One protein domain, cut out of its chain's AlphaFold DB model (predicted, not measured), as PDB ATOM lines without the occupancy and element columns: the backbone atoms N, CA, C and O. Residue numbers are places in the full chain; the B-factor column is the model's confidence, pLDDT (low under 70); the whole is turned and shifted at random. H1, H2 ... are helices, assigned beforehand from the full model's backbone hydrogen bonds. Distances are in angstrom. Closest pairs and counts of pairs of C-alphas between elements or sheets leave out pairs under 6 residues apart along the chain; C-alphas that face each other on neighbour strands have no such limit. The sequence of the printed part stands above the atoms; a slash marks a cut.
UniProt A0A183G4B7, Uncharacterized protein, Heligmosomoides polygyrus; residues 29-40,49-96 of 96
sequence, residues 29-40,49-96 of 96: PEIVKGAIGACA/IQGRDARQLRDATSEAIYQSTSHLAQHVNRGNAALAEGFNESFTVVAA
ATOM      1  N   PRO A  29      21.623  95.120  58.883       66.56
ATOM      2  CA  PRO A  29      21.228  93.763  58.541       66.56
ATOM      3  C   PRO A  29      22.332  92.739  58.796       66.56
ATOM      4  O   PRO A  29      22.035  91.680  59.326       66.56
ATOM      5  N   GLU A  30      23.592  93.041  58.487       73.25
ATOM      6  CA  GLU A  30      24.685  92.080  58.680       73.25
ATOM      7  C   GLU A  30      25.083  91.934  60.157       73.25
ATOM      8  O   GLU A  30      25.336  90.821  60.616       73.25
ATOM      9  N   ILE A  31      25.037  93.024  60.932       71.69
ATOM     10  CA  ILE A  31      25.281  93.004  62.387       71.69
ATOM     11  C   ILE A  31      24.214  92.153  63.095       71.69
ATOM     12  O   ILE A  31      24.527  91.263  63.887       71.69
ATOM     13  N   VAL A  32      22.941  92.384  62.761       69.88
ATOM     14  CA  VAL A  32      21.804  91.670  63.354       69.88
ATOM     15  C   VAL A  32      21.768  90.208  62.902       69.88
ATOM     16  O   VAL A  32      21.584  89.316  63.734       69.88
ATOM     17  N   LYS A  33      21.988  89.936  61.607       73.69
ATOM     18  CA  LYS A  33      22.042  88.565  61.073       73.69
ATOM     19  C   LYS A  33      23.185  87.759  61.680       73.69
ATOM     20  O   LYS A  33      22.987  86.578  61.939       73.69
ATOM     21  N   GLY A  34      24.348  88.363  61.923       75.75
ATOM     22  CA  GLY A  34      25.478  87.671  62.544       75.75
ATOM     23  C   GLY A  34      25.165  87.214  63.970       75.75
ATOM     24  O   GLY A  34      25.322  86.037  64.292       75.75
ATOM     25  N   ALA A  35      24.674  88.132  64.808       76.25
ATOM     26  CA  ALA A  35      24.404  87.858  66.218       76.25
ATOM     27  C   ALA A  35      23.208  86.911  66.427       76.25
ATOM     28  O   ALA A  35      23.311  85.934  67.169       76.25
ATOM     29  N   ILE A  36      22.080  87.162  65.755       82.56
ATOM     30  CA  ILE A  36      20.845  86.384  65.950       82.56
ATOM     31  C   ILE A  36      20.831  85.135  65.068       82.56
ATOM     32  O   ILE A  36      20.400  84.070  65.507       82.56
ATOM     33  N   GLY A  37      21.333  85.236  63.835       82.75
ATOM     34  CA  GLY A  37      21.270  84.152  62.855       82.75
ATOM     35  C   GLY A  37      22.032  82.907  63.294       82.75
ATOM     36  O   GLY A  37      21.551  81.804  63.063       82.75
ATOM     37  N   ALA A  38      23.159  83.051  63.998       78.19
ATOM     38  CA  ALA A  38      23.873  81.904  64.562       78.19
ATOM     39  C   ALA A  38      23.050  81.166  65.634       78.19
ATOM     40  O   ALA A  38      23.095  79.941  65.701       78.19
ATOM     41  N   CYS A  39      22.280  81.898  66.445       82.62
ATOM     42  CA  CYS A  39      21.452  81.321  67.503       82.62
ATOM     43  C   CYS A  39      20.133  80.734  66.972       82.62
ATOM     44  O   CYS A  39      19.608  79.785  67.547       82.62
ATOM     45  N   ALA A  40      19.594  81.301  65.892       83.06
ATOM     46  CA  ALA A  40      18.310  80.910  65.314       83.06
ATOM     47  C   ALA A  40      18.427  79.918  64.144       83.06
ATOM     48  O   ALA A  40      17.405  79.444  63.661       83.06
ATOM     49  N   ILE A  49      10.188  77.903  71.690       88.81
ATOM     50  CA  ILE A  49      11.522  77.909  72.294       88.81
ATOM     51  C   ILE A  49      11.382  77.922  73.818       88.81
ATOM     52  O   ILE A  49      10.629  78.724  74.370       88.81
ATOM     53  N   GLN A  50      12.099  77.040  74.514       92.00
ATOM     54  CA  GLN A  50      11.982  76.880  75.965       92.00
ATOM     55  C   GLN A  50      13.349  76.824  76.651       92.00
ATOM     56  O   GLN A  50      14.359  76.444  76.062       92.00
ATOM     57  N   GLY A  51      13.373  77.187  77.935       92.56
ATOM     58  CA  GLY A  51      14.527  76.979  78.811       92.56
ATOM     59  C   GLY A  51      15.822  77.634  78.316       92.56
ATOM     60  O   GLY A  51      15.937  78.860  78.275       92.56
ATOM     61  N   ARG A  52      16.827  76.803  78.013       89.38
ATOM     62  CA  ARG A  52      18.178  77.246  77.634       89.38
ATOM     63  C   ARG A  52      18.178  78.006  76.310       89.38
ATOM     64  O   ARG A  52      18.763  79.083  76.255       89.38
ATOM     65  N   ASP A  53      17.491  77.488  75.300       87.12
ATOM     66  CA  ASP A  53      17.512  78.052  73.947       87.12
ATOM     67  C   ASP A  53      16.812  79.417  73.921       87.12
ATOM     68  O   ASP A  53      17.281  80.361  73.291       87.12
ATOM     69  N   ALA A  54      15.748  79.574  74.719       90.56
ATOM     70  CA  ALA A  54      15.053  80.852  74.872       90.56
ATOM     71  C   ALA A  54      15.959  81.908  75.521       90.56
ATOM     72  O   ALA A  54      15.946  83.076  75.133       90.56
ATOM     73  N   ARG A  55      16.778  81.497  76.499       92.25
ATOM     74  CA  ARG A  55      17.773  82.376  77.121       92.25
ATOM     75  C   ARG A  55      18.860  82.774  76.122       92.25
ATOM     76  O   ARG A  55      19.171  83.955  76.036       92.25
ATOM     77  N   GLN A  56      19.390  81.820  75.359       89.62
ATOM     78  CA  GLN A  56      20.417  82.089  74.350       89.62
ATOM     79  C   GLN A  56      19.914  83.042  73.265       89.62
ATOM     80  O   GLN A  56      20.595  84.017  72.960       89.62
ATOM     81  N   LEU A  57      18.696  82.832  72.755       90.81
ATOM     82  CA  LEU A  57      18.106  83.721  71.754       90.81
ATOM     83  C   LEU A  57      17.893  85.134  72.303       90.81
ATOM     84  O   LEU A  57      18.170  86.117  71.616       90.81
ATOM     85  N   ARG A  58      17.431  85.252  73.553       92.56
ATOM     86  CA  ARG A  58      17.281  86.547  74.225       92.56
ATOM     87  C   ARG A  58      18.622  87.264  74.360       92.56
ATOM     88  O   ARG A  58      18.703  88.450  74.051       92.56
ATOM     89  N   ASP A  59      19.657  86.563  74.811       92.19
ATOM     90  CA  ASP A  59      20.979  87.153  75.024       92.19
ATOM     91  C   ASP A  59      21.609  87.565  73.674       92.19
ATOM     92  O   ASP A  59      22.100  88.685  73.544       92.19
ATOM     93  N   ALA A  60      21.473  86.737  72.629       90.44
ATOM     94  CA  ALA A  60      21.883  87.066  71.259       90.44
ATOM     95  C   ALA A  60      21.125  88.276  70.682       90.44
ATOM     96  O   ALA A  60      21.714  89.137  70.029       90.44
ATOM     97  N   THR A  61      19.822  88.379  70.958       90.81
ATOM     98  CA  THR A  61      19.000  89.534  70.559       90.81
ATOM     99  C   THR A  61      19.445  90.804  71.280       90.81
ATOM    100  O   THR A  61      19.572  91.858  70.658       90.81
ATOM    101  N   SER A  62      19.720  90.715  72.585       92.56
ATOM    102  CA  SER A  62      20.221  91.842  73.375       92.56
ATOM    103  C   SER A  62      21.564  92.345  72.843       92.56
ATOM    104  O   SER A  62      21.751  93.553  72.698       92.56
ATOM    105  N   GLU A  63      22.473  91.431  72.503       89.88
ATOM    106  CA  GLU A  63      23.765  91.763  71.898       89.88
ATOM    107  C   GLU A  63      23.586  92.442  70.532       89.88
ATOM    108  O   GLU A  63      24.172  93.494  70.277       89.88
ATOM    109  N   ALA A  64      22.708  91.909  69.678       88.25
ATOM    110  CA  ALA A  64      22.416  92.495  68.370       88.25
ATOM    111  C   ALA A  64      21.889  93.938  68.477       88.25
ATOM    112  O   ALA A  64      22.311  94.815  67.716       88.25
ATOM    113  N   ILE A  65      20.991  94.201  69.436       90.44
ATOM    114  CA  ILE A  65      20.458  95.545  69.708       90.44
ATOM    115  C   ILE A  65      21.575  96.474  70.192       90.44
ATOM    116  O   ILE A  65      21.688  97.604  69.707       90.44
ATOM    117  N   TYR A  66      22.410  96.004  71.121       90.12
ATOM    118  CA  TYR A  66      23.526  96.781  71.650       90.12
ATOM    119  C   TYR A  66      24.511  97.178  70.542       90.12
ATOM    120  O   TYR A  66      24.807  98.365  70.374       90.12
ATOM    121  N   GLN A  67      24.952  96.215  69.730       88.00
ATOM    122  CA  GLN A  67      25.872  96.454  68.615       88.00
ATOM    123  C   GLN A  67      25.274  97.401  67.572       88.00
ATOM    124  O   GLN A  67      25.941  98.342  67.138       88.00
ATOM    125  N   SER A  68      24.001  97.207  67.219       86.06
ATOM    126  CA  SER A  68      23.280  98.076  66.282       86.06
ATOM    127  C   SER A  68      23.224  99.521  66.774       86.06
ATOM    128  O   SER A  68      23.520 100.454  66.028       86.06
ATOM    129  N   THR A  69      22.898  99.710  68.055       88.19
ATOM    130  CA  THR A  69      22.797 101.038  68.676       88.19
ATOM    131  C   THR A  69      24.165 101.714  68.763       88.19
ATOM    132  O   THR A  69      24.299 102.891  68.429       88.19
ATOM    133  N   SER A  70      25.198 100.961  69.147       87.88
ATOM    134  CA  SER A  70      26.581 101.445  69.193       87.88
ATOM    135  C   SER A  70      27.066 101.891  67.810       87.88
ATOM    136  O   SER A  70      27.595 102.995  67.655       87.88
ATOM    137  N   HIS A  71      26.813 101.088  66.773       87.25
ATOM    138  CA  HIS A  71      27.199 101.432  65.408       87.25
ATOM    139  C   HIS A  71      26.438 102.661  64.884       87.25
ATOM    140  O   HIS A  71      27.025 103.518  64.219       87.25
ATOM    141  N   LEU A  72      25.143 102.785  65.194       87.06
ATOM    142  CA  LEU A  72      24.368 103.977  64.850       87.06
ATOM    143  C   LEU A  72      24.953 105.234  65.510       87.06
ATOM    144  O   LEU A  72      25.163 106.236  64.828       87.06
ATOM    145  N   ALA A  73      25.283 105.171  66.803       88.44
ATOM    146  CA  ALA A  73      25.898 106.287  67.520       88.44
ATOM    147  C   ALA A  73      27.243 106.700  66.898       88.44
ATOM    148  O   ALA A  73      27.502 107.888  66.704       88.44
ATOM    149  N   GLN A  74      28.082 105.731  66.516       88.06
ATOM    150  CA  GLN A  74      29.337 106.012  65.812       88.06
ATOM    151  C   GLN A  74      29.104 106.700  64.464       88.06
ATOM    152  O   GLN A  74      29.820 107.645  64.132       88.06
ATOM    153  N   HIS A  75      28.115 106.246  63.692       86.88
ATOM    154  CA  HIS A  75      27.785 106.848  62.403       86.88
ATOM    155  C   HIS A  75      27.328 108.304  62.561       86.88
ATOM    156  O   HIS A  75      27.847 109.182  61.873       86.88
ATOM    157  N   VAL A  76      26.438 108.574  63.523       88.00
ATOM    158  CA  VAL A  76      25.975 109.935  63.845       88.00
ATOM    159  C   VAL A  76      27.140 110.828  64.268       88.00
ATOM    160  O   VAL A  76      27.290 111.929  63.745       88.00
ATOM    161  N   ASN A  77      28.013 110.347  65.155       89.19
ATOM    162  CA  ASN A  77      29.158 111.130  65.620       89.19
ATOM    163  C   ASN A  77      30.134 111.466  64.484       89.19
ATOM    164  O   ASN A  77      30.621 112.593  64.416       89.19
ATOM    165  N   ARG A  78      30.390 110.524  63.567       87.75
ATOM    166  CA  ARG A  78      31.213 110.779  62.372       87.75
ATOM    167  C   ARG A  78      30.563 111.804  61.447       87.75
ATOM    168  O   ARG A  78      31.252 112.705  60.983       87.75
ATOM    169  N   GLY A  79      29.254 111.692  61.212       89.62
ATOM    170  CA  GLY A  79      28.507 112.668  60.418       89.62
ATOM    171  C   GLY A  79      28.582 114.073  61.018       89.62
ATOM    172  O   GLY A  79      28.903 115.027  60.316       89.62
ATOM    173  N   ASN A  80      28.384 114.193  62.333       89.94
ATOM    174  CA  ASN A  80      28.484 115.472  63.037       89.94
ATOM    175  C   ASN A  80      29.893 116.076  62.954       89.94
ATOM    176  O   ASN A  80      30.022 117.282  62.756       89.94
ATOM    177  N   ALA A  81      30.942 115.255  63.075       88.88
ATOM    178  CA  ALA A  81      32.322 115.713  62.932       88.88
ATOM    179  C   ALA A  81      32.606 116.246  61.517       88.88
ATOM    180  O   ALA A  81      33.154 117.336  61.383       88.88
ATOM    181  N   ALA A  82      32.161 115.529  60.481       89.06
ATOM    182  CA  ALA A  82      32.322 115.956  59.090       89.06
ATOM    183  C   ALA A  82      31.565 117.262  58.786       89.06
ATOM    184  O   ALA A  82      32.075 118.127  58.082       89.06
ATOM    185  N   LEU A  83      30.361 117.438  59.346       90.81
ATOM    186  CA  LEU A  83      29.620 118.697  59.227       90.81
ATOM    187  C   LEU A  83      30.351 119.856  59.916       90.81
ATOM    188  O   LEU A  83      30.438 120.942  59.351       90.81
ATOM    189  N   ALA A  84      30.886 119.634  61.119       89.88
ATOM    190  CA  ALA A  84      31.643 120.655  61.844       89.88
ATOM    191  C   ALA A  84      32.907 121.083  61.079       89.88
ATOM    192  O   ALA A  84      33.200 122.277  61.001       89.88
ATOM    193  N   GLU A  85      33.616 120.126  60.481       87.81
ATOM    194  CA  GLU A  85      34.768 120.382  59.614       87.81
ATOM    195  C   GLU A  85      34.363 121.187  58.372       87.81
ATOM    196  O   GLU A  85      34.910 122.265  58.142       87.81
ATOM    197  N   GLY A  86      33.326 120.750  57.649       89.12
ATOM    198  CA  GLY A  86      32.833 121.458  56.464       89.12
ATOM    199  C   GLY A  86      32.345 122.883  56.754       89.12
ATOM    200  O   GLY A  86      32.549 123.790  55.942       89.12
ATOM    201  N   PHE A  87      31.744 123.133  57.925       87.94
ATOM    202  CA  PHE A  87      31.402 124.497  58.345       87.94
ATOM    203  C   PHE A  87      32.643 125.349  58.584       87.94
ATOM    204  O   PHE A  87      32.693 126.491  58.130       87.94
ATOM    205  N   ASN A  88      33.647 124.806  59.271       84.94
ATOM    206  CA  ASN A  88      34.890 125.523  59.526       84.94
ATOM    207  C   ASN A  88      35.598 125.901  58.216       84.94
ATOM    208  O   ASN A  88      35.996 127.052  58.047       84.94
ATOM    209  N   GLU A  89      35.674 124.971  57.262       85.38
ATOM    210  CA  GLU A  89      36.206 125.228  55.917       85.38
ATOM    211  C   GLU A  89      35.402 126.296  55.160       85.38
ATOM    212  O   GLU A  89      35.967 127.181  54.520       85.38
ATOM    213  N   SER A  90      34.073 126.266  55.263       79.50
ATOM    214  CA  SER A  90      33.219 127.252  54.590       79.50
ATOM    215  C   SER A  90      33.453 128.676  55.109       79.50
ATOM    216  O   SER A  90      33.409 129.630  54.332       79.50
ATOM    217  N   PHE A  91      33.734 128.845  56.406       77.69
ATOM    218  CA  PHE A  91      34.016 130.161  56.988       77.69
ATOM    219  C   PHE A  91      35.445 130.648  56.733       77.69
ATOM    220  O   PHE A  91      35.643 131.853  56.575       77.69
ATOM    221  N   THR A  92      36.435 129.756  56.649       72.94
ATOM    222  CA  THR A  92      37.807 130.155  56.293       72.94
ATOM    223  C   THR A  92      37.905 130.630  54.847       72.94
ATOM    224  O   THR A  92      38.633 131.581  54.582       72.94
ATOM    225  N   VAL A  93      37.125 130.047  53.929       65.06
ATOM    226  CA  VAL A  93      37.045 130.494  52.525       65.06
ATOM    227  C   VAL A  93      36.438 131.896  52.391       65.06
ATOM    228  O   VAL A  93      36.857 132.649  51.523       65.06
ATOM    229  N   VAL A  94      35.475 132.271  53.239       59.47
ATOM    230  CA  VAL A  94      34.849 133.612  53.213       59.47
ATOM    231  C   VAL A  94      35.739 134.688  53.852       59.47
ATOM    232  O   VAL A  94      35.572 135.872  53.570       59.47
ATOM    233  N   ALA A  95      36.671 134.296  54.723       58.59
ATOM    234  CA  ALA A  95      37.583 135.210  55.411       58.59
ATOM    235  C   ALA A  95      38.882 135.515  54.633       58.59
ATOM    236  O   ALA A  95      39.669 136.341  55.102       58.59
ATOM    237  N   ALA A  96      39.112 134.850  53.494       51.62
ATOM    238  CA  ALA A  96      40.254 135.048  52.596       51.62
ATOM    239  C   ALA A  96      39.884 135.948  51.407       51.62
ATOM    240  O   ALA A  96      40.753 136.757  51.006       51.62
TER     241      ALA A  96
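This is residues 29 to 40 and 49 to 96 of the 96 residues of an uncharacterized protein of Heligmosomoides polygyrus (UniProt A0A183G4B7). A short helix, H1, lies side by side with the first half of one very long helix, H2, and the rest of H2 sticks out alone, with residues 72 to 96 standing free. The printed part has 60 residues with two named helices, H1 then H2, and no named strand; the class is all helix. The whole is an extended rod, with a radius of gyration of the C-alphas of 20.1 A and spans of 68 by 15 by 8 A.

H1, residues 29 to 40, and H2, residues 51 to 94, touch, and H2 does so with residues 56 to 68 alone. Their closest C-alphas, those of Val 32 and Ala 64, are 5.1 A apart. They run opposite ways at a shallow tilt of 9 degrees. Of the O i to N i+4 pairs, 6 of 8 in H1 and 39 of 40 in H2 are within hydrogen-bond range.

H1 begins at C-alpha 29 (21.228, 93.763, 58.541) and measures 14.8 A from first to last C-alpha. H2 measures 65.4 A, from C-alpha 51 (14.527, 76.979, 78.811) to C-alpha 94 (34.849, 133.612, 53.213).

The two C-alphas farthest apart, those of Gln 50 and Ala 96, are 68.8 A apart. The link from H1 to H2 runs across the cut, where residues 41 to 48 are not printed and C-alphas 40 and 49 are 10.2 A apart. Mean pLDDT of the printed part is 84.0; residues 29, 32 and 93 to 96 are under 70.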